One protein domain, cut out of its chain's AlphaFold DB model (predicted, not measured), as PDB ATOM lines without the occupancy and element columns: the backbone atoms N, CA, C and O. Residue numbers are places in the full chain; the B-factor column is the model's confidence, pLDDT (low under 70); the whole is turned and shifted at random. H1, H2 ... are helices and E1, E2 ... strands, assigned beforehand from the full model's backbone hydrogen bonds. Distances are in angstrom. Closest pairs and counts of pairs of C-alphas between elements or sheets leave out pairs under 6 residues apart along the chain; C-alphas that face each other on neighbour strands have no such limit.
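Overview. This is residues 41 to 195 of the 218 residues of the protein "UDPG_MGDP_dh domain-containing protein" of Thermoprotei archaeon (UniProt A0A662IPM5). The model shows two parts: in one, a small sheet of two strands, E1 and E2, packs with H6, and H6 packs on H5; in the other, the long helix H1 is crossed by H4 of the helical hairpin H3 and H4, and the short H2 packs near its last residues. H4 and H5 are joined by a single residue, and the long links of residues 84 to 104 and 162 to 175 have no named element. The printed part has 155 residues, with six named helices and two named strands in the order H1, H2, H3, H4, H5, E1, H6, E2; the sheet, in the order E1, E2, is parallel, and the class is mostly helix. It is only just compact, close to loose, with a radius of gyration of the C-alphas of 17.5 A, and elongated, spanning 56 by 34 by 32 A.

Along the chain. E1 is residues 157 to 161, 12.7 A from first to last C-alpha, and E2 is residues 190 to 194, 13.0 A, ending at C-alpha 194 (318.362, 392.904, 205.324). H6 is residues 176 to 186, 15.4 A, and H5 is residues 134 to 148, 21.1 A. H1 is residues 41 to 72, 46.6 A long, from C-alpha 41 (337.695, 402.812, 169.282) to C-alpha 72 (301.250, 376.865, 182.245). H2 is residues 76 to 83, H3 residues 105 to 116 and H4 residues 122 to 132.

Arrangement. E1 and E2 are parallel neighbours at 19 degrees, with N 160 and O 192 2.9 A apart and N 194 and O 160 2.8 A apart, within hydrogen-bond range. E1, H6 and E2 form a strand-helix-strand unit, two parallel neighbour strands with a helix between them in the chain, and its crossover is right-handed. The closest C-alphas of H6 and E2, Leu 185 and Ser 191, are 5.9 A apart. H5, with residues 135 to 139 alone, touches H6 at a steep tilt of 50 degrees, the same way; the closest C-alphas, Pro 135 and Leu 180, are 5.0 A apart. H4 and H5 meet only through their link. H1 and H5 are close but not clearly touching, the C-alphas of Asn 63 and Met 134 being 7.5 A apart. H1 is the hub, touching H2, H3 and H4. With residues 53 to 64 alone it touches H4 at a steep tilt of 60 degrees, closest at the C-alphas of Ala 60 and Val 127, 5.4 A apart. H1 with residues 49 to 56 alone and H3 with residues 106 to 110 alone touch, only just about perpendicular at 70.1 degrees; the closest C-alphas, Val 53 and Pro 107, are 5.7 A apart. H3 and H4 form a helical hairpin, opposite ways at a shallow tilt of 34 degrees, only just short of steep; their closest C-alphas, Pro 107 and Val 124, are 6.6 A apart. H2 touches H1, whose residues 65 to 70 alone take part, with the closest C-alphas, Ala 66 and Ile 76, 5.5 A apart. Each O i to N i+4 pair is within hydrogen-bond range in H2, H3, H4, H5 and H6, and 27 of 28 are in H1.

Size, cuts and confidence. The two C-alphas farthest apart, those of Pro 41 and Gly 150, are 58.5 A apart. The printed part has no cut. The links H2 to H3, 21 residues, and E1 to H6, 14 residues, are long. The mean pLDDT of the printed part is 92.8, and residues 192 to 195 are under 70.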
ATOM      1  N   PRO A  41     338.309 402.750 167.961       97.81
ATOM      2  CA  PRO A  41     337.695 402.812 169.282       97.81
ATOM      3  C   PRO A  41     336.173 402.671 169.210       97.81
ATOM      4  O   PRO A  41     335.553 402.183 170.151       97.81
ATOM      5  N   ARG A  42     335.546 403.073 168.092       96.75
ATOM      6  CA  ARG A  42     334.100 402.891 167.883       96.75
ATOM      7  C   ARG A  42     333.753 401.407 167.846       96.75
ATOM      8  O   ARG A  42     332.819 400.999 168.527       96.75
ATOM      9  N   THR A  43     334.545 400.607 167.131       98.06
ATOM     10  CA  THR A  43     334.382 399.149 167.070       98.06
ATOM     11  C   THR A  43     334.573 398.516 168.448       98.06
ATOM     12  O   THR A  43     333.724 397.745 168.881       98.06
ATOM     13  N   ALA A  44     335.624 398.895 169.187       97.75
ATOM     14  CA  ALA A  44     335.865 398.369 170.535       97.75
ATOM     15  C   ALA A  44     334.715 398.696 171.514       97.75
ATOM     16  O   ALA A  44     334.254 397.825 172.250       97.75
ATOM     17  N   ASN A  45     334.196 399.930 171.481       95.81
ATOM     18  CA  ASN A  45     333.040 400.328 172.291       95.81
ATOM     19  C   ASN A  45     331.761 399.585 171.884       95.81
ATOM     20  O   ASN A  45     331.000 399.156 172.751       95.81
ATOM     21  N   ALA A  46     331.532 399.405 170.580       96.50
ATOM     22  CA  ALA A  46     330.390 398.650 170.081       96.50
ATOM     23  C   ALA A  46     330.424 397.199 170.576       96.50
ATOM     24  O   ALA A  46     329.402 396.721 171.052       96.50
ATOM     25  N   VAL A  47     331.589 396.536 170.580       97.62
ATOM     26  CA  VAL A  47     331.732 395.186 171.156       97.62
ATOM     27  C   VAL A  47     331.269 395.162 172.615       97.62
ATOM     28  O   VAL A  47     330.430 394.338 172.975       97.62
ATOM     29  N   LYS A  48     331.712 396.120 173.441       95.06
ATOM     30  CA  LYS A  48     331.318 396.184 174.857       95.06
ATOM     31  C   LYS A  48     329.813 396.382 175.059       95.06
ATOM     32  O   LYS A  48     329.224 395.821 175.988       95.06
ATOM     33  N   ILE A  49     329.194 397.224 174.237       96.25
ATOM     34  CA  ILE A  49     327.750 397.469 174.297       96.25
ATOM     35  C   ILE A  49     326.998 396.212 173.858       96.25
ATOM     36  O   ILE A  49     326.102 395.774 174.576       96.25
ATOM     37  N   THR A  50     327.406 395.597 172.747       96.69
ATOM     38  CA  THR A  50     326.800 394.377 172.206       96.69
ATOM     39  C   THR A  50     326.856 393.219 173.197       96.69
ATOM     40  O   THR A  50     325.840 392.567 173.399       96.69
ATOM     41  N   GLU A  51     327.979 392.995 173.888       95.94
ATOM     42  CA  GLU A  51     328.085 391.965 174.937       95.94
ATOM     43  C   GLU A  51     327.050 392.150 176.060       95.94
ATOM     44  O   GLU A  51     326.454 391.184 176.542       95.94
ATOM     45  N   ASN A  52     326.834 393.395 176.496       96.00
ATOM     46  CA  ASN A  52     325.876 393.689 177.559       96.00
ATOM     47  C   ASN A  52     324.430 393.599 177.065       96.00
ATOM     48  O   ASN A  52     323.601 393.054 177.786       96.00
ATOM     49  N   VAL A  53     324.137 394.070 175.849       96.81
ATOM     50  CA  VAL A  53     322.808 393.929 175.232       96.81
ATOM     51  C   VAL A  53     322.476 392.458 174.998       96.81
ATOM     52  O   VAL A  53     321.374 392.040 175.319       96.81
ATOM     53  N   PHE A  54     323.430 391.652 174.525       97.12
ATOM     54  CA  PHE A  54     323.253 390.209 174.369       97.12
ATOM     55  C   PHE A  54     322.834 389.553 175.688       97.12
ATOM     56  O   PHE A  54     321.859 388.804 175.727       97.12
ATOM     57  N   ARG A  55     323.526 389.869 176.789       96.94
ATOM     58  CA  ARG A  55     323.172 389.342 178.112       96.94
ATOM     59  C   ARG A  55     321.795 389.831 178.574       96.94
ATOM     60  O   ARG A  55     321.019 389.038 179.089       96.94
ATOM     61  N   ASP A  56     321.493 391.114 178.383       97.00
ATOM     62  CA  ASP A  56     320.223 391.720 178.800       97.00
ATOM     63  C   ASP A  56     319.023 391.115 178.053       97.00
ATOM     64  O   ASP A  56     318.023 390.767 178.679       97.00
ATOM     65  N   VAL A  57     319.163 390.898 176.738       97.88
ATOM     66  CA  VAL A  57     318.170 390.227 175.879       97.88
ATOM     67  C   VAL A  57     317.893 388.812 176.375       97.88
ATOM     68  O   VAL A  57     316.736 388.430 176.524       97.88
ATOM     69  N   ASN A  58     318.940 388.032 176.653       98.00
ATOM     70  CA  ASN A  58     318.753 386.660 177.115       98.00
ATOM     71  C   ASN A  58     318.125 386.603 178.515       98.00
ATOM     72  O   ASN A  58     317.295 385.737 178.761       98.00
ATOM     73  N   ILE A  59     318.457 387.532 179.420       97.56
ATOM     74  CA  ILE A  59     317.783 387.612 180.726       97.56
ATOM     75  C   ILE A  59     316.300 387.973 180.552       97.56
ATOM     76  O   ILE A  59     315.456 387.336 181.178       97.56
ATOM     77  N   ALA A  60     315.968 388.925 179.672       98.38
ATOM     78  CA  ALA A  60     314.576 389.286 179.391       98.38
ATOM     79  C   ALA A  60     313.781 388.110 178.822       98.38
ATOM     80  O   ALA A  60     312.669 387.861 179.276       98.38
ATOM     81  N   LEU A  61     314.369 387.344 177.900       98.38
ATOM     82  CA  LEU A  61     313.744 386.132 177.378       98.38
ATOM     83  C   LEU A  61     313.432 385.136 178.505       98.38
ATOM     84  O   LEU A  61     312.327 384.610 178.572       98.38
ATOM     85  N   MET A  62     314.380 384.894 179.415       98.31
ATOM     86  CA  MET A  62     314.156 383.981 180.541       98.31
ATOM     87  C   MET A  62     313.099 384.509 181.515       98.31
ATOM     88  O   MET A  62     312.290 383.729 182.009       98.31
ATOM     89  N   ASN A  63     313.073 385.819 181.769       98.12
ATOM     90  CA  ASN A  63     312.053 386.474 182.590       98.12
ATOM     91  C   ASN A  63     310.650 386.336 181.980       98.12
ATOM     92  O   ASN A  63     309.713 385.940 182.670       98.12
ATOM     93  N   GLU A  64     310.510 386.604 180.682       98.19
ATOM     94  CA  GLU A  64     309.242 386.466 179.967       98.19
ATOM     95  C   GLU A  64     308.755 385.009 179.957       98.19
ATOM     96  O   GLU A  64     307.592 384.739 180.267       98.19
ATOM     97  N   LEU A  65     309.654 384.054 179.690       98.06
ATOM     98  CA  LEU A  65     309.331 382.628 179.748       98.06
ATOM     99  C   LEU A  65     308.976 382.167 181.163       98.06
ATOM    100  O   LEU A  65     308.061 381.366 181.306       98.06
ATOM    101  N   ALA A  66     309.620 382.692 182.210       96.81
ATOM    102  CA  ALA A  66     309.254 382.381 183.593       96.81
ATOM    103  C   ALA A  66     307.805 382.788 183.902       96.81
ATOM    104  O   ALA A  66     307.043 381.995 184.453       96.81
ATOM    105  N   MET A  67     307.397 383.989 183.481       96.06
ATOM    106  CA  MET A  67     306.022 384.474 183.652       96.06
ATOM    107  C   MET A  67     305.004 383.667 182.832       96.06
ATOM    108  O   MET A  67     303.861 383.485 183.259       96.06
ATOM    109  N   LEU A  68     305.386 383.203 181.639       97.62
ATOM    110  CA  LEU A  68     304.546 382.338 180.812       97.62
ATOM    111  C   LEU A  68     304.400 380.945 181.434       97.62
ATOM    112  O   LEU A  68     303.286 380.450 181.584       97.62
ATOM    113  N   TYR A  69     305.514 380.320 181.807       97.31
ATOM    114  CA  TYR A  69     305.543 378.968 182.351       97.31
ATOM    115  C   TYR A  69     304.886 378.871 183.729       97.31
ATOM    116  O   TYR A  69     304.221 377.871 183.981       97.31
ATOM    117  N   GLU A  70     304.904 379.934 184.548       93.12
ATOM    118  CA  GLU A  70     304.070 380.019 185.762       93.12
ATOM    119  C   GLU A  70     302.586 379.780 185.437       93.12
ATOM    120  O   GLU A  70     301.914 379.003 186.113       93.12
ATOM    121  N   LYS A  71     302.065 380.402 184.369       95.19
ATOM    122  CA  LYS A  71     300.658 380.250 183.953       95.19
ATOM    123  C   LYS A  71     300.355 378.868 183.382       95.19
ATOM    124  O   LYS A  71     299.207 378.438 183.426       95.19
ATOM    125  N   LEU A  72     301.364 378.203 182.825       97.69
ATOM    126  CA  LEU A  72     301.250 376.865 182.245       97.69
ATOM    127  C   LEU A  72     301.552 375.746 183.254       97.69
ATOM    128  O   LEU A  72     301.421 374.578 182.903       97.69
ATOM    129  N   GLY A  73     301.949 376.079 184.487       95.88
ATOM    130  CA  GLY A  73     302.341 375.092 185.495       95.88
ATOM    131  C   GLY A  73     303.651 374.363 185.168       95.88
ATOM    132  O   GLY A  73     303.819 373.217 185.575       95.88
ATOM    133  N   VAL A  74     304.557 375.006 184.426       97.44
ATOM    134  CA  VAL A  74     305.864 374.459 184.025       97.44
ATOM    135  C   VAL A  74     306.978 375.129 184.834       97.44
ATOM    136  O   VAL A  74     306.977 376.349 185.002       97.44
ATOM    137  N   ASP A  75     307.947 374.353 185.323       95.62
ATOM    138  CA  ASP A  75     309.117 374.898 186.021       95.62
ATOM    139  C   ASP A  75     310.169 375.398 185.018       95.62
ATOM    140  O   ASP A  75     310.835 374.625 184.328       95.62
ATOM    141  N   ILE A  76     310.342 376.721 184.948       95.81
ATOM    142  CA  ILE A  76     311.350 377.359 184.091       95.81
ATOM    143  C   ILE A  76     312.779 376.905 184.418       95.81
ATOM    144  O   ILE A  76     313.607 376.835 183.512       95.81
ATOM    145  N   PHE A  77     313.092 376.579 185.675       95.75
ATOM    146  CA  PHE A  77     314.436 376.131 186.039       95.75
ATOM    147  C   PHE A  77     314.719 374.738 185.492       95.75
ATOM    148  O   PHE A  77     315.782 374.541 184.907       95.75
ATOM    149  N   GLU A  78     313.752 373.823 185.580       97.62
ATOM    150  CA  GLU A  78     313.850 372.501 184.954       97.62
ATOM    151  C   GLU A  78     314.049 372.627 183.434       97.62
ATOM    152  O   GLU A  78     314.931 371.983 182.862       97.62
ATOM    153  N   VAL A  79     313.298 373.524 182.780       97.88
ATOM    154  CA  VAL A  79     313.452 373.794 181.340       97.88
ATOM    155  C   VAL A  79     314.858 374.307 181.016       97.88
ATOM    156  O   VAL A  79     315.496 373.793 180.096       97.88
ATOM    157  N   ILE A  80     315.369 375.294 181.760       96.62
ATOM    158  CA  ILE A  80     316.713 375.855 181.538       96.62
ATOM    159  C   ILE A  80     317.789 374.787 181.749       96.62
ATOM    160  O   ILE A  80     318.708 374.692 180.936       96.62
ATOM    161  N   GLU A  81     317.682 373.975 182.802       97.06
ATOM    162  CA  GLU A  81     318.625 372.891 183.095       97.06
ATOM    163  C   GLU A  81     318.627 371.832 181.983       97.06
ATOM    164  O   GLU A  81     319.695 371.423 181.520       97.06
ATOM    165  N   ALA A  82     317.453 371.453 181.474       98.00
ATOM    166  CA  ALA A  82     317.337 370.545 180.339       98.00
ATOM    167  C   ALA A  82     317.926 371.155 179.051       98.00
ATOM    168  O   ALA A  82     318.687 370.493 178.335       98.00
ATOM    169  N   CYS A  83     317.631 372.427 178.763       97.44
ATOM    170  CA  CYS A  83     318.175 373.160 177.617       97.44
ATOM    171  C   CYS A  83     319.698 373.318 177.691       97.44
ATOM    172  O   CYS A  83     320.366 373.192 176.666       97.44
ATOM    173  N   ALA A  84     320.267 373.516 178.883       96.94
ATOM    174  CA  ALA A  84     321.707 373.660 179.101       96.94
ATOM    175  C   ALA A  84     322.524 372.414 178.718       96.94
ATOM    176  O   ALA A  84     323.737 372.508 178.548       96.94
ATOM    177  N   THR A  85     321.879 371.260 178.510       96.94
ATOM    178  CA  THR A  85     322.534 370.061 177.953       96.94
ATOM    179  C   THR A  85     322.816 370.157 176.449       96.94
ATOM    180  O   THR A  85     323.529 369.317 175.896       96.94
ATOM    181  N   LYS A  86     322.242 371.146 175.751       97.38
ATOM    182  CA  LYS A  86     322.386 371.318 174.301       97.38
ATOM    183  C   LYS A  86     323.582 372.207 173.977       97.38
ATOM    184  O   LYS A  86     323.789 373.250 174.585       97.38
ATOM    185  N   TRP A  87     324.337 371.816 172.951       95.88
ATOM    186  CA  TRP A  87     325.585 372.476 172.545       95.88
ATOM    187  C   TRP A  87     325.421 373.950 172.137       95.88
ATOM    188  O   TRP A  87     326.385 374.709 172.178       95.88
ATOM    189  N   ASN A  88     324.220 374.354 171.722       95.50
ATOM    190  CA  ASN A  88     323.903 375.688 171.216       95.50
ATOM    191  C   ASN A  88     323.093 376.547 172.201       95.50
ATOM    192  O   ASN A  88     322.595 377.601 171.806       95.50
ATOM    193  N   PHE A  89     322.938 376.121 173.457       95.19
ATOM    194  CA  PHE A  89     322.199 376.873 174.468       95.19
ATOM    195  C   PHE A  89     323.150 377.507 175.487       95.19
ATOM    196  O   PHE A  89     323.941 376.820 176.127       95.19
ATOM    197  N   ILE A  90     323.059 378.830 175.654       95.50
ATOM    198  CA  ILE A  90     323.840 379.576 176.649       95.50
ATOM    199  C   ILE A  90     322.898 379.959 177.796       95.50
ATOM    200  O   ILE A  90     322.082 380.872 177.621       95.50
ATOM    201  N   PRO A  91     322.988 379.293 178.962       95.06
ATOM    202  CA  PRO A  91     322.025 379.488 180.032       95.06
ATOM    203  C   PRO A  91     322.097 380.906 180.597       95.06
ATOM    204  O   PRO A  91     323.158 381.419 180.955       95.06
ATOM    205  N   HIS A  92     320.925 381.519 180.686       96.56
ATOM    206  CA  HIS A  92     320.642 382.698 181.490       96.56
ATOM    207  C   HIS A  92     319.486 382.325 182.416       96.56
ATOM    208  O   HIS A  92     318.783 381.351 182.159       96.56
ATOM    209  N   TYR A  93     319.292 383.077 183.493       95.31
ATOM    210  CA  TYR A  93     318.301 382.731 184.508       95.31
ATOM    211  C   TYR A  93     317.361 383.909 184.753       95.31
ATOM    212  O   TYR A  93     317.825 385.056 184.728       95.31
ATOM    213  N   PRO A  94     316.063 383.645 184.985       95.75
ATOM    214  CA  PRO A  94     315.131 384.684 185.381       95.75
ATOM    215  C   PRO A  94     315.467 385.187 186.787       95.75
ATOM    216  O   PRO A  94     316.081 384.483 187.592       95.75
ATOM    217  N   GLY A  95     315.037 386.401 187.107       93.44
ATOM    218  CA  GLY A  95     315.278 387.002 188.413       93.44
ATOM    219  C   GLY A  95     314.338 388.167 188.709       93.44
ATOM    220  O   GLY A  95     313.487 388.504 187.891       93.44
ATOM    221  N   PRO A  96     314.502 388.834 189.866       92.31
ATOM    222  CA  PRO A  96     313.647 389.954 190.268       92.31
ATOM    223  C   PRO A  96     313.841 391.219 189.417       92.31
ATOM    224  O   PRO A  96     313.193 392.228 189.661       92.31
ATOM    225  N   GLY A  97     314.758 391.187 188.453       93.44
ATOM    226  CA  GLY A  97     315.110 392.283 187.563       93.44
ATOM    227  C   GLY A  97     316.603 392.279 187.266       93.44
ATOM    228  O   GLY A  97     317.350 391.408 187.719       93.44
ATOM    229  N   VAL A  98     317.047 393.272 186.500       94.25
ATOM    230  CA  VAL A  98     318.452 393.428 186.113       94.25
ATOM    231  C   VAL A  98     319.016 394.684 186.754       94.25
ATOM    232  O   VAL A  98     318.511 395.775 186.508       94.25
ATOM    233  N   GLY A  99     320.086 394.531 187.535       92.25
ATOM    234  CA  GLY A  99     320.772 395.649 188.181       92.25
ATOM    235  C   GLY A  99     322.261 395.751 187.855       92.25
ATOM    236  O   GLY A  99     322.780 395.110 186.937       92.25
ATOM    237  N   GLY A 100     322.959 396.566 188.641       91.19
ATOM    238  CA  GLY A 100     324.383 396.838 188.495       91.19
ATOM    239  C   GLY A 100     324.687 398.026 187.587       91.19
ATOM    240  O   GLY A 100     323.803 398.561 186.924       91.19
ATOM    241  N   PRO A 101     325.959 398.446 187.520       87.62
ATOM    242  CA  PRO A 101     326.327 399.713 186.890       87.62
ATOM    243  C   PRO A 101     326.271 399.687 185.357       87.62
ATOM    244  O   PRO A 101     326.104 400.724 184.726       87.62
ATOM    245  N   CYS A 102     326.447 398.518 184.730       88.75
ATOM    246  CA  CYS A 102     326.629 398.437 183.275       88.75
ATOM    247  C   CYS A 102     325.442 397.823 182.532       88.75
ATOM    248  O   CYS A 102     325.168 398.216 181.400       88.75
ATOM    249  N   LEU A 103     324.802 396.811 183.119       89.19
ATOM    250  CA  LEU A 103     323.802 395.995 182.428       89.19
ATOM    251  C   LEU A 103     322.523 396.781 182.119       89.19
ATOM    252  O   LEU A 103     322.106 396.736 180.971       89.19
ATOM    253  N   PRO A 104     321.957 397.559 183.058       89.19
ATOM    254  CA  PRO A 104     320.847 398.461 182.762       89.19
ATOM    255  C   PRO A 104     321.286 399.676 181.930       89.19
ATOM    256  O   PRO A 104     320.594 400.087 181.003       89.19
ATOM    257  N   ALA A 105     322.461 400.249 182.219       93.31
ATOM    258  CA  ALA A 105     322.892 401.515 181.621       93.31
ATOM    259  C   ALA A 105     323.250 401.412 180.125       93.31
ATOM    260  O   ALA A 105     322.888 402.289 179.338       93.31
ATOM    261  N   ASN A 106     323.950 400.352 179.702       95.19
ATOM    262  CA  ASN A 106     324.433 400.227 178.320       95.19
ATOM    263  C   ASN A 106     323.308 400.078 177.274       95.19
ATOM    264  O   ASN A 106     323.396 400.738 176.235       95.19
ATOM    265  N   PRO A 107     322.254 399.268 177.496       95.19
ATOM    266  CA  PRO A 107     321.097 399.217 176.606       95.19
ATOM    267  C   PRO A 107     320.390 400.571 176.483       95.19
ATOM    268  O   PRO A 107     320.102 400.998 175.369       95.19
ATOM    269  N   TYR A 108     320.187 401.306 177.584       95.75
ATOM    270  CA  TYR A 108     319.591 402.650 177.531       95.75
ATOM    271  C   TYR A 108     320.471 403.672 176.801       95.75
ATOM    272  O   TYR A 108     319.967 404.499 176.032       95.75
ATOM    273  N   TYR A 109     321.793 403.583 176.970       95.38
ATOM    274  CA  TYR A 109     322.742 404.348 176.166       95.38
ATOM    275  C   TYR A 109     322.585 404.038 174.671       95.38
ATOM    276  O   TYR A 109     322.491 404.966 173.863       95.38
ATOM    277  N   LEU A 110     322.512 402.753 174.299       96.12
ATOM    278  CA  LEU A 110     322.307 402.329 172.914       96.12
ATOM    279  C   LEU A 110     320.975 402.851 172.366       96.12
ATOM    280  O   LEU A 110     320.965 403.402 171.269       96.12
ATOM    281  N   ILE A 111     319.886 402.743 173.136       96.50
ATOM    282  CA  ILE A 111     318.569 403.281 172.768       96.50
ATOM    283  C   ILE A 111     318.680 404.775 172.468       96.50
ATOM    284  O   ILE A 111     318.289 405.225 171.396       96.50
ATOM    285  N   THR A 112     319.292 405.547 173.364       97.00
ATOM    286  CA  THR A 112     319.434 406.998 173.187       97.00
ATOM    287  C   THR A 112     320.297 407.343 171.972       97.00
ATOM    288  O   THR A 112     319.987 408.279 171.232       97.00
ATOM    289  N   LYS A 113     321.390 406.608 171.737       96.38
ATOM    290  CA  LYS A 113     322.252 406.811 170.564       96.38
ATOM    291  C   LYS A 113     321.551 406.448 169.259       96.38
ATOM    292  O   LYS A 113     321.690 407.195 168.297       96.38
ATOM    293  N   ALA A 114     320.784 405.365 169.247       96.31
ATOM    294  CA  ALA A 114     319.980 404.942 168.111       96.31
ATOM    295  C   ALA A 114     318.918 405.988 167.746       96.31
ATOM    296  O   ALA A 114     318.854 406.414 166.597       96.31
ATOM    297  N   MET A 115     318.168 406.487 168.735       96.69
ATOM    298  CA  MET A 115     317.135 407.506 168.510       96.69
ATOM    299  C   MET A 115     317.721 408.793 167.916       96.69
ATOM    300  O   MET A 115     317.136 409.380 167.012       96.69
ATOM    301  N   LYS A 116     318.917 409.207 168.363       97.38
ATOM    302  CA  LYS A 116     319.649 410.354 167.784       97.38
ATOM    303  C   LYS A 116     320.108 410.125 166.341       97.38
ATOM    304  O   LYS A 116     320.380 411.092 165.643       97.38
ATOM    305  N   ALA A 117     320.213 408.871 165.914       96.94
ATOM    306  CA  ALA A 117     320.507 408.478 164.540       96.94
ATOM    307  C   ALA A 117     319.228 408.175 163.734       96.94
ATOM    308  O   ALA A 117     319.306 407.513 162.702       96.94
ATOM    309  N   SER A 118     318.057 408.611 164.215       97.38
ATOM    310  CA  SER A 118     316.750 408.334 163.604       97.38
ATOM    311  C   SER A 118     316.461 406.836 163.422       97.38
ATOM    312  O   SER A 118     315.741 406.441 162.508       97.38
ATOM    313  N   PHE A 119     317.013 405.992 164.303       97.62
ATOM    314  CA  PHE A 119     316.799 404.547 164.328       97.62
ATOM    315  C   PHE A 119     316.096 404.131 165.623       97.62
ATOM    316  O   PHE A 119     316.505 404.524 166.715       97.62
ATOM    317  N   ILE A 120     315.062 403.295 165.517       95.88
ATOM    318  CA  ILE A 120     314.312 402.801 166.678       95.88
ATOM    319  C   ILE A 120     314.731 401.351 166.966       95.88
ATOM    320  O   ILE A 120     314.375 400.447 166.211       95.88
ATOM    321  N   PRO A 121     315.444 401.079 168.075       95.75
ATOM    322  CA  PRO A 121     315.859 399.726 168.426       95.75
ATOM    323  C   PRO A 121     314.735 399.006 169.183       95.75
ATOM    324  O   PRO A 121     314.787 398.865 170.407       95.75
ATOM    325  N   TYR A 122     313.699 398.570 168.458       97.00
ATOM    326  CA  TYR A 122     312.490 397.961 169.033       97.00
ATOM    327  C   TYR A 122     312.792 396.822 170.013       97.00
ATOM    328  O   TYR A 122     312.310 396.853 171.141       97.00
ATOM    329  N   LEU A 123     313.649 395.873 169.619       97.62
ATOM    330  CA  LEU A 123     314.007 394.734 170.466       97.62
ATOM    331  C   LEU A 123     314.623 395.178 171.801       97.62
ATOM    332  O   LEU A 123     314.166 394.766 172.858       97.62
ATOM    333  N   VAL A 124     315.629 396.057 171.760       97.06
ATOM    334  CA  VAL A 124     316.345 396.506 172.968       97.06
ATOM    335  C   VAL A 124     315.411 397.269 173.912       97.06
ATOM    336  O   VAL A 124     315.535 397.153 175.128       97.06
ATOM    337  N   ARG A 125     314.443 398.018 173.367       97.31
ATOM    338  CA  ARG A 125     313.421 398.707 174.167       97.31
ATOM    339  C   ARG A 125     312.501 397.731 174.897       97.31
ATOM    340  O   ARG A 125     312.311 397.888 176.096       97.31
ATOM    341  N   VAL A 126     311.960 396.739 174.188       98.12
ATOM    342  CA  VAL A 126     311.065 395.730 174.784       98.12
ATOM    343  C   VAL A 126     311.805 394.908 175.836       98.12
ATOM    344  O   VAL A 126     311.290 394.698 176.926       98.12
ATOM    345  N   VAL A 127     313.055 394.531 175.562       98.00
ATOM    346  CA  VAL A 127     313.931 393.844 176.523       98.00
ATOM    347  C   VAL A 127     314.082 394.637 177.821       98.00
ATOM    348  O   VAL A 127     313.973 394.063 178.904       98.00
ATOM    349  N   ARG A 128     314.288 395.959 177.731       96.88
ATOM    350  CA  ARG A 128     314.338 396.809 178.925       96.88
ATOM    351  C   ARG A 128     313.019 396.844 179.666       96.88
ATOM    352  O   ARG A 128     313.031 396.674 180.878       96.88
ATOM    353  N   GLU A 129     311.912 397.006 178.952       97.12
ATOM    354  CA  GLU A 129     310.588 397.011 179.567       97.12
ATOM    355  C   GLU A 129     310.309 395.710 180.333       97.12
ATOM    356  O   GLU A 129     309.867 395.764 181.476       97.12
ATOM    357  N   ILE A 130     310.625 394.549 179.750       98.00
ATOM    358  CA  ILE A 130     310.463 393.249 180.416       98.00
ATOM    359  C   ILE A 130     311.300 393.202 181.699       98.00
ATOM    360  O   ILE A 130     310.774 392.923 182.776       98.00
ATOM    361  N   ASN A 131     312.595 393.516 181.610       97.56
ATOM    362  CA  ASN A 131     313.502 393.439 182.758       97.56
ATOM    363  C   ASN A 131     313.165 394.449 183.865       97.56
ATOM    364  O   ASN A 131     313.340 394.130 185.042       97.56
ATOM    365  N   ASP A 132     312.692 395.643 183.502       96.62
ATOM    366  CA  ASP A 132     312.323 396.705 184.445       96.62
ATOM    367  C   ASP A 132     311.002 396.424 185.174       96.62
ATOM    368  O   ASP A 132     310.804 396.967 186.256       96.62
ATOM    369  N   ARG A 133     310.133 395.557 184.629       96.81
ATOM    370  CA  ARG A 133     308.834 395.174 185.223       96.81
ATOM    371  C   ARG A 133     308.894 393.944 186.134       96.81
ATOM    372  O   ARG A 133     307.887 393.556 186.734       96.81
ATOM    373  N   MET A 134     310.052 393.295 186.234       97.00
ATOM    374  CA  MET A 134     310.216 392.120 187.094       97.00
ATOM    375  C   MET A 134     310.025 392.399 188.593       97.00
ATOM    376  O   MET A 134     309.447 391.535 189.259       97.00
ATOM    377  N   PRO A 135     310.408 393.563 189.158       96.56
ATOM    378  CA  PRO A 135     310.084 393.883 190.547       96.56
ATOM    379  C   PRO A 135     308.573 393.871 190.829       96.56
ATOM    380  O   PRO A 135     308.145 393.334 191.849       96.56
ATOM    381  N   GLU A 136     307.752 394.397 189.917       96.81
ATOM    382  CA  GLU A 136     306.287 394.394 189.999       96.81
ATOM    383  C   GLU A 136     305.716 392.973 189.922       96.81
ATOM    384  O   GLU A 136     304.789 392.616 190.661       96.81
ATOM    385  N   HIS A 137     306.297 392.132 189.066       96.31
ATOM    386  CA  HIS A 137     305.948 390.718 189.012       96.31
ATOM    387  C   HIS A 137     306.249 390.014 190.346       96.31
ATOM    388  O   HIS A 137     305.376 389.341 190.896       96.31
ATOM    389  N   VAL A 138     307.432 390.232 190.928       95.81
ATOM    390  CA  VAL A 138     307.797 389.652 192.230       95.81
ATOM    391  C   VAL A 138     306.894 390.163 193.353       95.81
ATOM    392  O   VAL A 138     306.441 389.362 194.168       95.81
ATOM    393  N   ALA A 139     306.558 391.456 193.380       95.31
ATOM    394  CA  ALA A 139     305.597 392.000 194.342       95.31
ATOM    395  C   ALA A 139     304.230 391.295 194.228       95.31
ATOM    396  O   ALA A 139     303.629 390.923 195.235       95.31
ATOM    397  N   THR A 140     303.782 391.012 193.001       95.69
ATOM    398  CA  THR A 140     302.553 390.243 192.746       95.69
ATOM    399  C   THR A 140     302.643 388.813 193.288       95.69
ATOM    400  O   THR A 140     301.678 388.316 193.869       95.69
ATOM    401  N   LEU A 141     303.790 388.142 193.148       94.44
ATOM    402  CA  LEU A 141     303.997 386.805 193.719       94.44
ATOM    403  C   LEU A 141     303.946 386.821 195.253       94.44
ATOM    404  O   LEU A 141     303.342 385.929 195.851       94.44
ATOM    405  N   VAL A 142     304.517 387.848 195.891       93.38
ATOM    406  CA  VAL A 142     304.430 388.037 197.349       93.38
ATOM    407  C   VAL A 142     302.972 388.199 197.785       93.38
ATOM    408  O   VAL A 142     302.535 387.505 198.702       93.38
ATOM    409  N   LEU A 143     302.195 389.036 197.088       94.38
ATOM    410  CA  LEU A 143     300.759 389.209 197.342       94.38
ATOM    411  C   LEU A 143     299.993 387.885 197.249       94.38
ATOM    412  O   LEU A 143     299.250 387.531 198.164       94.38
ATOM    413  N   LYS A 144     300.193 387.127 196.161       92.88
ATOM    414  CA  LYS A 144     299.554 385.814 195.973       92.88
ATOM    415  C   LYS A 144     299.894 384.862 197.122       92.88
ATOM    416  O   LYS A 144     299.001 384.218 197.664       92.88
ATOM    417  N   ALA A 145     301.165 384.796 197.516       92.56
ATOM    418  CA  ALA A 145     301.620 383.903 198.575       92.56
ATOM    419  C   ALA A 145     301.047 384.265 199.956       92.56
ATOM    420  O   ALA A 145     300.687 383.366 200.720       92.56
ATOM    421  N   LEU A 146     300.931 385.560 200.276       91.50
ATOM    422  CA  LEU A 146     300.275 386.021 201.503       91.50
ATOM    423  C   LEU A 146     298.785 385.668 201.500       91.50
ATOM    424  O   LEU A 146     298.305 385.063 202.460       91.50
ATOM    425  N   ASN A 147     298.090 385.924 200.389       93.00
ATOM    426  CA  ASN A 147     296.672 385.591 200.243       93.00
ATOM    427  C   ASN A 147     296.414 384.084 200.397       93.00
ATOM    428  O   ASN A 147     295.486 383.687 201.097       93.00
ATOM    429  N   MET A 148     297.266 383.227 199.820       92.81
ATOM    430  CA  MET A 148     297.195 381.768 200.010       92.81
ATOM    431  C   MET A 148     297.399 381.340 201.470       92.81
ATOM    432  O   MET A 148     296.962 380.262 201.868       92.81
ATOM    433  N   ALA A 149     298.066 382.167 202.276       93.00
ATOM    434  CA  ALA A 149     298.231 381.960 203.709       93.00
ATOM    435  C   ALA A 149     297.132 382.637 204.553       93.00
ATOM    436  O   ALA A 149     297.246 382.634 205.776       93.00
ATOM    437  N   GLY A 150     296.102 383.224 203.929       93.06
ATOM    438  CA  GLY A 150     295.043 383.970 204.617       93.06
ATOM    439  C   GLY A 150     295.513 385.299 205.215       93.06
ATOM    440  O   GLY A 150     294.901 385.793 206.159       93.06
ATOM    441  N   ARG A 151     296.617 385.861 204.709       91.19
ATOM    442  CA  ARG A 151     297.210 387.121 205.174       91.19
ATOM    443  C   ARG A 151     297.059 388.204 204.115       91.19
ATOM    444  O   ARG A 151     297.145 387.927 202.922       91.19
ATOM    445  N   SER A 152     296.880 389.439 204.570       91.50
ATOM    446  CA  SER A 152     296.997 390.633 203.732       91.50
ATOM    447  C   SER A 152     298.430 391.155 203.791       91.50
ATOM    448  O   SER A 152     299.119 390.923 204.775       91.50
ATOM    449  N   ILE A 153     298.869 391.876 202.760       90.19
ATOM    450  CA  ILE A 153     300.154 392.594 202.780       90.19
ATOM    451  C   ILE A 153     300.121 393.841 203.662       90.19
ATOM    452  O   ILE A 153     301.153 394.251 204.190       90.19
ATOM    453  N   LYS A 154     298.942 394.454 203.798       90.50
ATOM    454  CA  LYS A 154     298.781 395.684 204.559       90.50
ATOM    455  C   LYS A 154     299.055 395.393 206.032       90.50
ATOM    456  O   LYS A 154     298.483 394.451 206.574       90.50
ATOM    457  N   ASP A 155     299.911 396.210 206.639       86.69
ATOM    458  CA  ASP A 155     300.357 396.101 208.031       86.69
ATOM    459  C   ASP A 155     301.134 394.799 208.327       86.69
ATOM    460  O   ASP A 155     301.395 394.465 209.484       86.69
ATOM    461  N   ASP A 156     301.530 394.059 207.283       88.25
ATOM    462  CA  ASP A 156     302.301 392.832 207.420       88.25
ATOM    463  C   ASP A 156     303.804 393.080 207.257       88.25
ATOM    464  O   ASP A 156     304.242 393.956 206.508       88.25
ATOM    465  N   ARG A 157     304.619 392.282 207.944       86.00
ATOM    466  CA  ARG A 157     306.079 392.402 207.925       86.00
ATOM    467  C   ARG A 157     306.684 391.563 206.817       86.00
ATOM    468  O   ARG A 157     306.616 390.331 206.847       86.00
ATOM    469  N   VAL A 158     307.369 392.231 205.893       86.00
ATOM    470  CA  VAL A 158     308.100 391.587 204.797       86.00
ATOM    471  C   VAL A 158     309.585 391.921 204.911       86.00
ATOM    472  O   VAL A 158     309.987 393.082 204.892       86.00
ATOM    473  N   ILE A 159     310.423 390.892 205.031       87.44
ATOM    474  CA  ILE A 159     311.880 391.050 205.071       87.44
ATOM    475  C   ILE A 159     312.451 390.631 203.719       87.44
ATOM    476  O   ILE A 159     312.353 389.465 203.334       87.44
ATOM    477  N   VAL A 160     313.089 391.567 203.017       86.12
ATOM    478  CA  VAL A 160     313.816 391.290 201.773       86.12
ATOM    479  C   VAL A 160     315.248 390.899 202.121       86.12
ATOM    480  O   VAL A 160     316.032 391.718 202.600       86.12
ATOM    481  N   LEU A 161     315.583 389.628 201.899       86.81
ATOM    482  CA  LEU A 161     316.911 389.080 202.160       86.81
ATOM    483  C   LEU A 161     317.825 389.303 200.951       86.81
ATOM    484  O   LEU A 161     317.539 388.819 199.863       86.81
ATOM    485  N   GLU A 162     318.952 389.970 201.190       83.69
ATOM    486  CA  GLU A 162     319.936 390.423 200.203       83.69
ATOM    487  C   GLU A 162     319.415 391.508 199.245       83.69
ATOM    488  O   GLU A 162     318.566 391.304 198.379       83.69
ATOM    489  N   VAL A 163     319.985 392.705 199.386       87.56
ATOM    490  CA  VAL A 163     319.592 393.895 198.614       87.56
ATOM    491  C   VAL A 163     320.591 394.271 197.519       87.56
ATOM    492  O   VAL A 163     320.352 395.217 196.770       87.56
ATOM    493  N   SER A 164     321.707 393.550 197.404       86.31
ATOM    494  CA  SER A 164     322.716 393.789 196.368       86.31
ATOM    495  C   SER A 164     322.203 393.396 194.983       86.31
ATOM    496  O   SER A 164     321.421 392.460 194.848       86.31
ATOM    497  N   TYR A 165     322.684 394.066 193.931       83.69
ATOM    498  CA  TYR A 165     322.199 393.809 192.565       83.69
ATOM    499  C   TYR A 165     322.605 392.434 192.005       83.69
ATOM    500  O   TYR A 165     322.078 391.997 190.983       83.69
ATOM    501  N   LYS A 166     323.592 391.778 192.626       82.56
ATOM    502  CA  LYS A 166     324.032 390.420 192.300       82.56
ATOM    503  C   LYS A 166     324.550 389.702 193.551       82.56
ATOM    504  O   LYS A 166     324.951 390.372 194.508       82.56
ATOM    505  N   PRO A 167     324.635 388.362 193.530       79.94
ATOM    506  CA  PRO A 167     325.222 387.607 194.626       79.94
ATOM    507  C   PRO A 167     326.661 388.039 194.935       79.94
ATOM    508  O   PRO A 167     327.438 388.384 194.041       79.94
ATOM    509  N   ASN A 168     327.036 387.949 196.212       79.12
ATOM    510  CA  ASN A 168     328.414 388.098 196.691       79.12
ATOM    511  C   ASN A 168     329.067 389.472 196.442       79.12
ATOM    512  O   ASN A 168     330.297 389.579 196.445       79.12
ATOM    513  N   VAL A 169     328.281 390.539 196.271       79.69
ATOM    514  CA  VAL A 169     328.795 391.919 196.307       79.69
ATOM    515  C   VAL A 169     328.123 392.741 197.400       79.69
ATOM    516  O   VAL A 169     327.234 392.265 198.097       79.69
ATOM    517  N   LYS A 170     328.621 393.961 197.623       83.00
ATOM    518  CA  LYS A 170     327.995 394.942 198.527       83.00
ATOM    519  C   LYS A 170     327.279 396.067 197.777       83.00
ATOM    520  O   LYS A 170     326.838 397.028 198.391       83.00
ATOM    521  N   ASP A 171     327.276 395.989 196.454       83.00
ATOM    522  CA  ASP A 171     326.899 397.090 195.586       83.00
ATOM    523  C   ASP A 171     325.387 397.073 195.329       83.00
ATOM    524  O   ASP A 171     324.810 396.044 194.961       83.00
ATOM    525  N   LEU A 172     324.765 398.226 195.562       84.94
ATOM    526  CA  LEU A 172     323.326 398.457 195.472       84.94
ATOM    527  C   LEU A 172     322.931 399.199 194.187       84.94
ATOM    528  O   LEU A 172     321.745 399.451 193.976       84.94
ATOM    529  N   GLN A 173     323.894 399.565 193.334       86.81
ATOM    530  CA  GLN A 173     323.629 400.334 192.118       86.81
ATOM    531  C   GLN A 173     322.585 399.647 191.239       86.81
ATOM    532  O   GLN A 173     322.761 398.500 190.817       86.81
ATOM    533  N   SER A 174     321.491 400.370 190.982       88.44
ATOM    534  CA  SER A 174     320.347 399.898 190.196       88.44
ATOM    535  C   SER A 174     319.808 398.540 190.665       88.44
ATOM    536  O   SER A 174     319.356 397.744 189.848       88.44
ATOM    537  N   SER A 175     319.901 398.226 191.962       91.75
ATOM    538  CA  SER A 175     319.429 396.942 192.475       91.75
ATOM    539  C   SER A 175     317.904 396.813 192.330       91.75
ATOM    540  O   SER A 175     317.178 397.685 192.820       91.75
ATOM    541  N   PRO A 176     317.393 395.718 191.731       91.81
ATOM    542  CA  PRO A 176     315.953 395.491 191.606       91.81
ATOM    543  C   PRO A 176     315.270 395.338 192.972       91.81
ATOM    544  O   PRO A 176     314.104 395.700 193.125       91.81
ATOM    545  N   SER A 177     316.008 394.888 193.994       90.62
ATOM    546  CA  SER A 177     315.498 394.768 195.364       90.62
ATOM    547  C   SER A 177     315.075 396.116 195.949       90.62
ATOM    548  O   SER A 177     314.145 396.160 196.746       90.62
ATOM    549  N   ILE A 178     315.707 397.226 195.541       90.69
ATOM    550  CA  ILE A 178     315.317 398.572 195.999       90.69
ATOM    551  C   ILE A 178     313.925 398.921 195.471       90.69
ATOM    552  O   ILE A 178     313.068 399.362 196.236       90.69
ATOM    553  N   ARG A 179     313.680 398.678 194.176       93.19
ATOM    554  CA  ARG A 179     312.363 398.892 193.562       93.19
ATOM    555  C   ARG A 179     311.310 397.990 194.200       93.19
ATOM    556  O   ARG A 179     310.235 398.474 194.532       93.19
ATOM    557  N   LEU A 180     311.637 396.717 194.430       93.38
ATOM    558  CA  LEU A 180     310.748 395.771 195.106       93.38
ATOM    559  C   LEU A 180     310.362 396.240 196.516       93.38
ATOM    560  O   LEU A 180     309.186 396.215 196.857       93.38
ATOM    561  N   ILE A 181     311.322 396.698 197.328       90.38
ATOM    562  CA  ILE A 181     311.032 397.237 198.668       90.38
ATOM    563  C   ILE A 181     310.080 398.432 198.564       90.38
ATOM    564  O   ILE A 181     309.098 398.473 199.299       90.38
ATOM    565  N   GLY A 182     310.328 399.354 197.627       91.69
ATOM    566  CA  GLY A 182     309.437 400.489 197.365       91.69
ATOM    567  C   GLY A 182     308.006 400.051 197.043       91.69
ATOM    568  O   GLY A 182     307.074 400.520 197.682       91.69
ATOM    569  N   LEU A 183     307.839 399.079 196.143       94.38
ATOM    570  CA  LEU A 183     306.527 398.524 195.786       94.38
ATOM    571  C   LEU A 183     305.811 397.886 196.986       94.38
ATOM    572  O   LEU A 183     304.610 398.059 197.156       94.38
ATOM    573  N   LEU A 184     306.532 397.157 197.841       91.19
ATOM    574  CA  LEU A 184     305.948 396.553 199.043       91.19
ATOM    575  C   LEU A 184     305.499 397.619 200.057       91.19
ATOM    576  O   LEU A 184     304.445 397.464 200.669       91.19
ATOM    577  N   LEU A 185     306.266 398.706 200.206       89.69
ATOM    578  CA  LEU A 185     305.887 399.851 201.042       89.69
ATOM    579  C   LEU A 185     304.653 400.575 200.479       89.69
ATOM    580  O   LEU A 185     303.743 400.897 201.237       89.69
ATOM    581  N   GLU A 186     304.586 400.780 199.159       94.00
ATOM    582  CA  GLU A 186     303.418 401.358 198.470       94.00
ATOM    583  C   GLU A 186     302.146 400.514 198.684       94.00
ATOM    584  O   GLU A 186     301.047 401.055 198.783       94.00
ATOM    585  N   LEU A 187     302.295 399.193 198.818       92.56
ATOM    586  CA  LEU A 187     301.212 398.253 199.128       92.56
ATOM    587  C   LEU A 187     300.840 398.204 200.625       92.56
ATOM    588  O   LEU A 187     299.909 397.490 200.998       92.56
ATOM    589  N   GLY A 188     301.532 398.962 201.481       88.06
ATOM    590  CA  GLY A 188     301.249 399.068 202.913       88.06
ATOM    591  C   GLY A 188     301.937 398.021 203.793       88.06
ATOM    592  O   GLY A 188     301.513 397.846 204.932       88.06
ATOM    593  N   ALA A 189     302.962 397.322 203.299       85.62
ATOM    594  CA  ALA A 189     303.766 396.426 204.132       85.62
ATOM    595  C   ALA A 189     304.699 397.206 205.071       85.62
ATOM    596  O   ALA A 189     305.302 398.207 204.681       85.62
ATOM    597  N   GLU A 190     304.956 396.656 206.256       83.62
ATOM    598  CA  GLU A 190     306.152 396.967 207.042       83.62
ATOM    599  C   GLU A 190     307.358 396.254 206.400       83.62
ATOM    600  O   GLU A 190     307.750 395.149 206.791       83.62
ATOM    601  N   SER A 191     307.922 396.855 205.348       72.19
ATOM    602  CA  SER A 191     309.007 396.252 204.565       72.19
ATOM    603  C   SER A 191     310.384 396.755 204.991       72.19
ATOM    604  O   SER A 191     310.614 397.958 205.119       72.19
ATOM    605  N   SER A 192     311.335 395.836 205.173       68.94
ATOM    606  CA  SER A 192     312.741 396.175 205.416       68.94
ATOM    607  C   SER A 192     313.684 395.273 204.619       68.94
ATOM    608  O   SER A 192     313.425 394.088 204.409       68.94
ATOM    609  N   GLY A 193     314.792 395.848 204.152       63.22
ATOM    610  CA  GLY A 193     315.853 395.113 203.471       63.22
ATOM    611  C   GLY A 193     316.945 394.707 204.451       63.22
ATOM    612  O   GLY A 193     317.537 395.566 205.104       63.22
ATOM    613  N   LEU A 194     317.251 393.414 204.531       63.25
ATOM    614  CA  LEU A 194     318.362 392.904 205.324       63.25
ATOM    615  C   LEU A 194     319.458 392.374 204.407       63.25
ATOM    616  O   LEU A 194     319.212 391.623 203.465       63.25
ATOM    617  N   ARG A 195     320.700 392.731 204.719       59.03
ATOM    618  CA  ARG A 195     321.889 392.156 204.098       59.03
ATOM    619  C   ARG A 195     322.517 391.185 205.094       59.03
ATOM    620  O   ARG A 195     323.110 391.656 206.067       59.03
TER     621      ARG A 195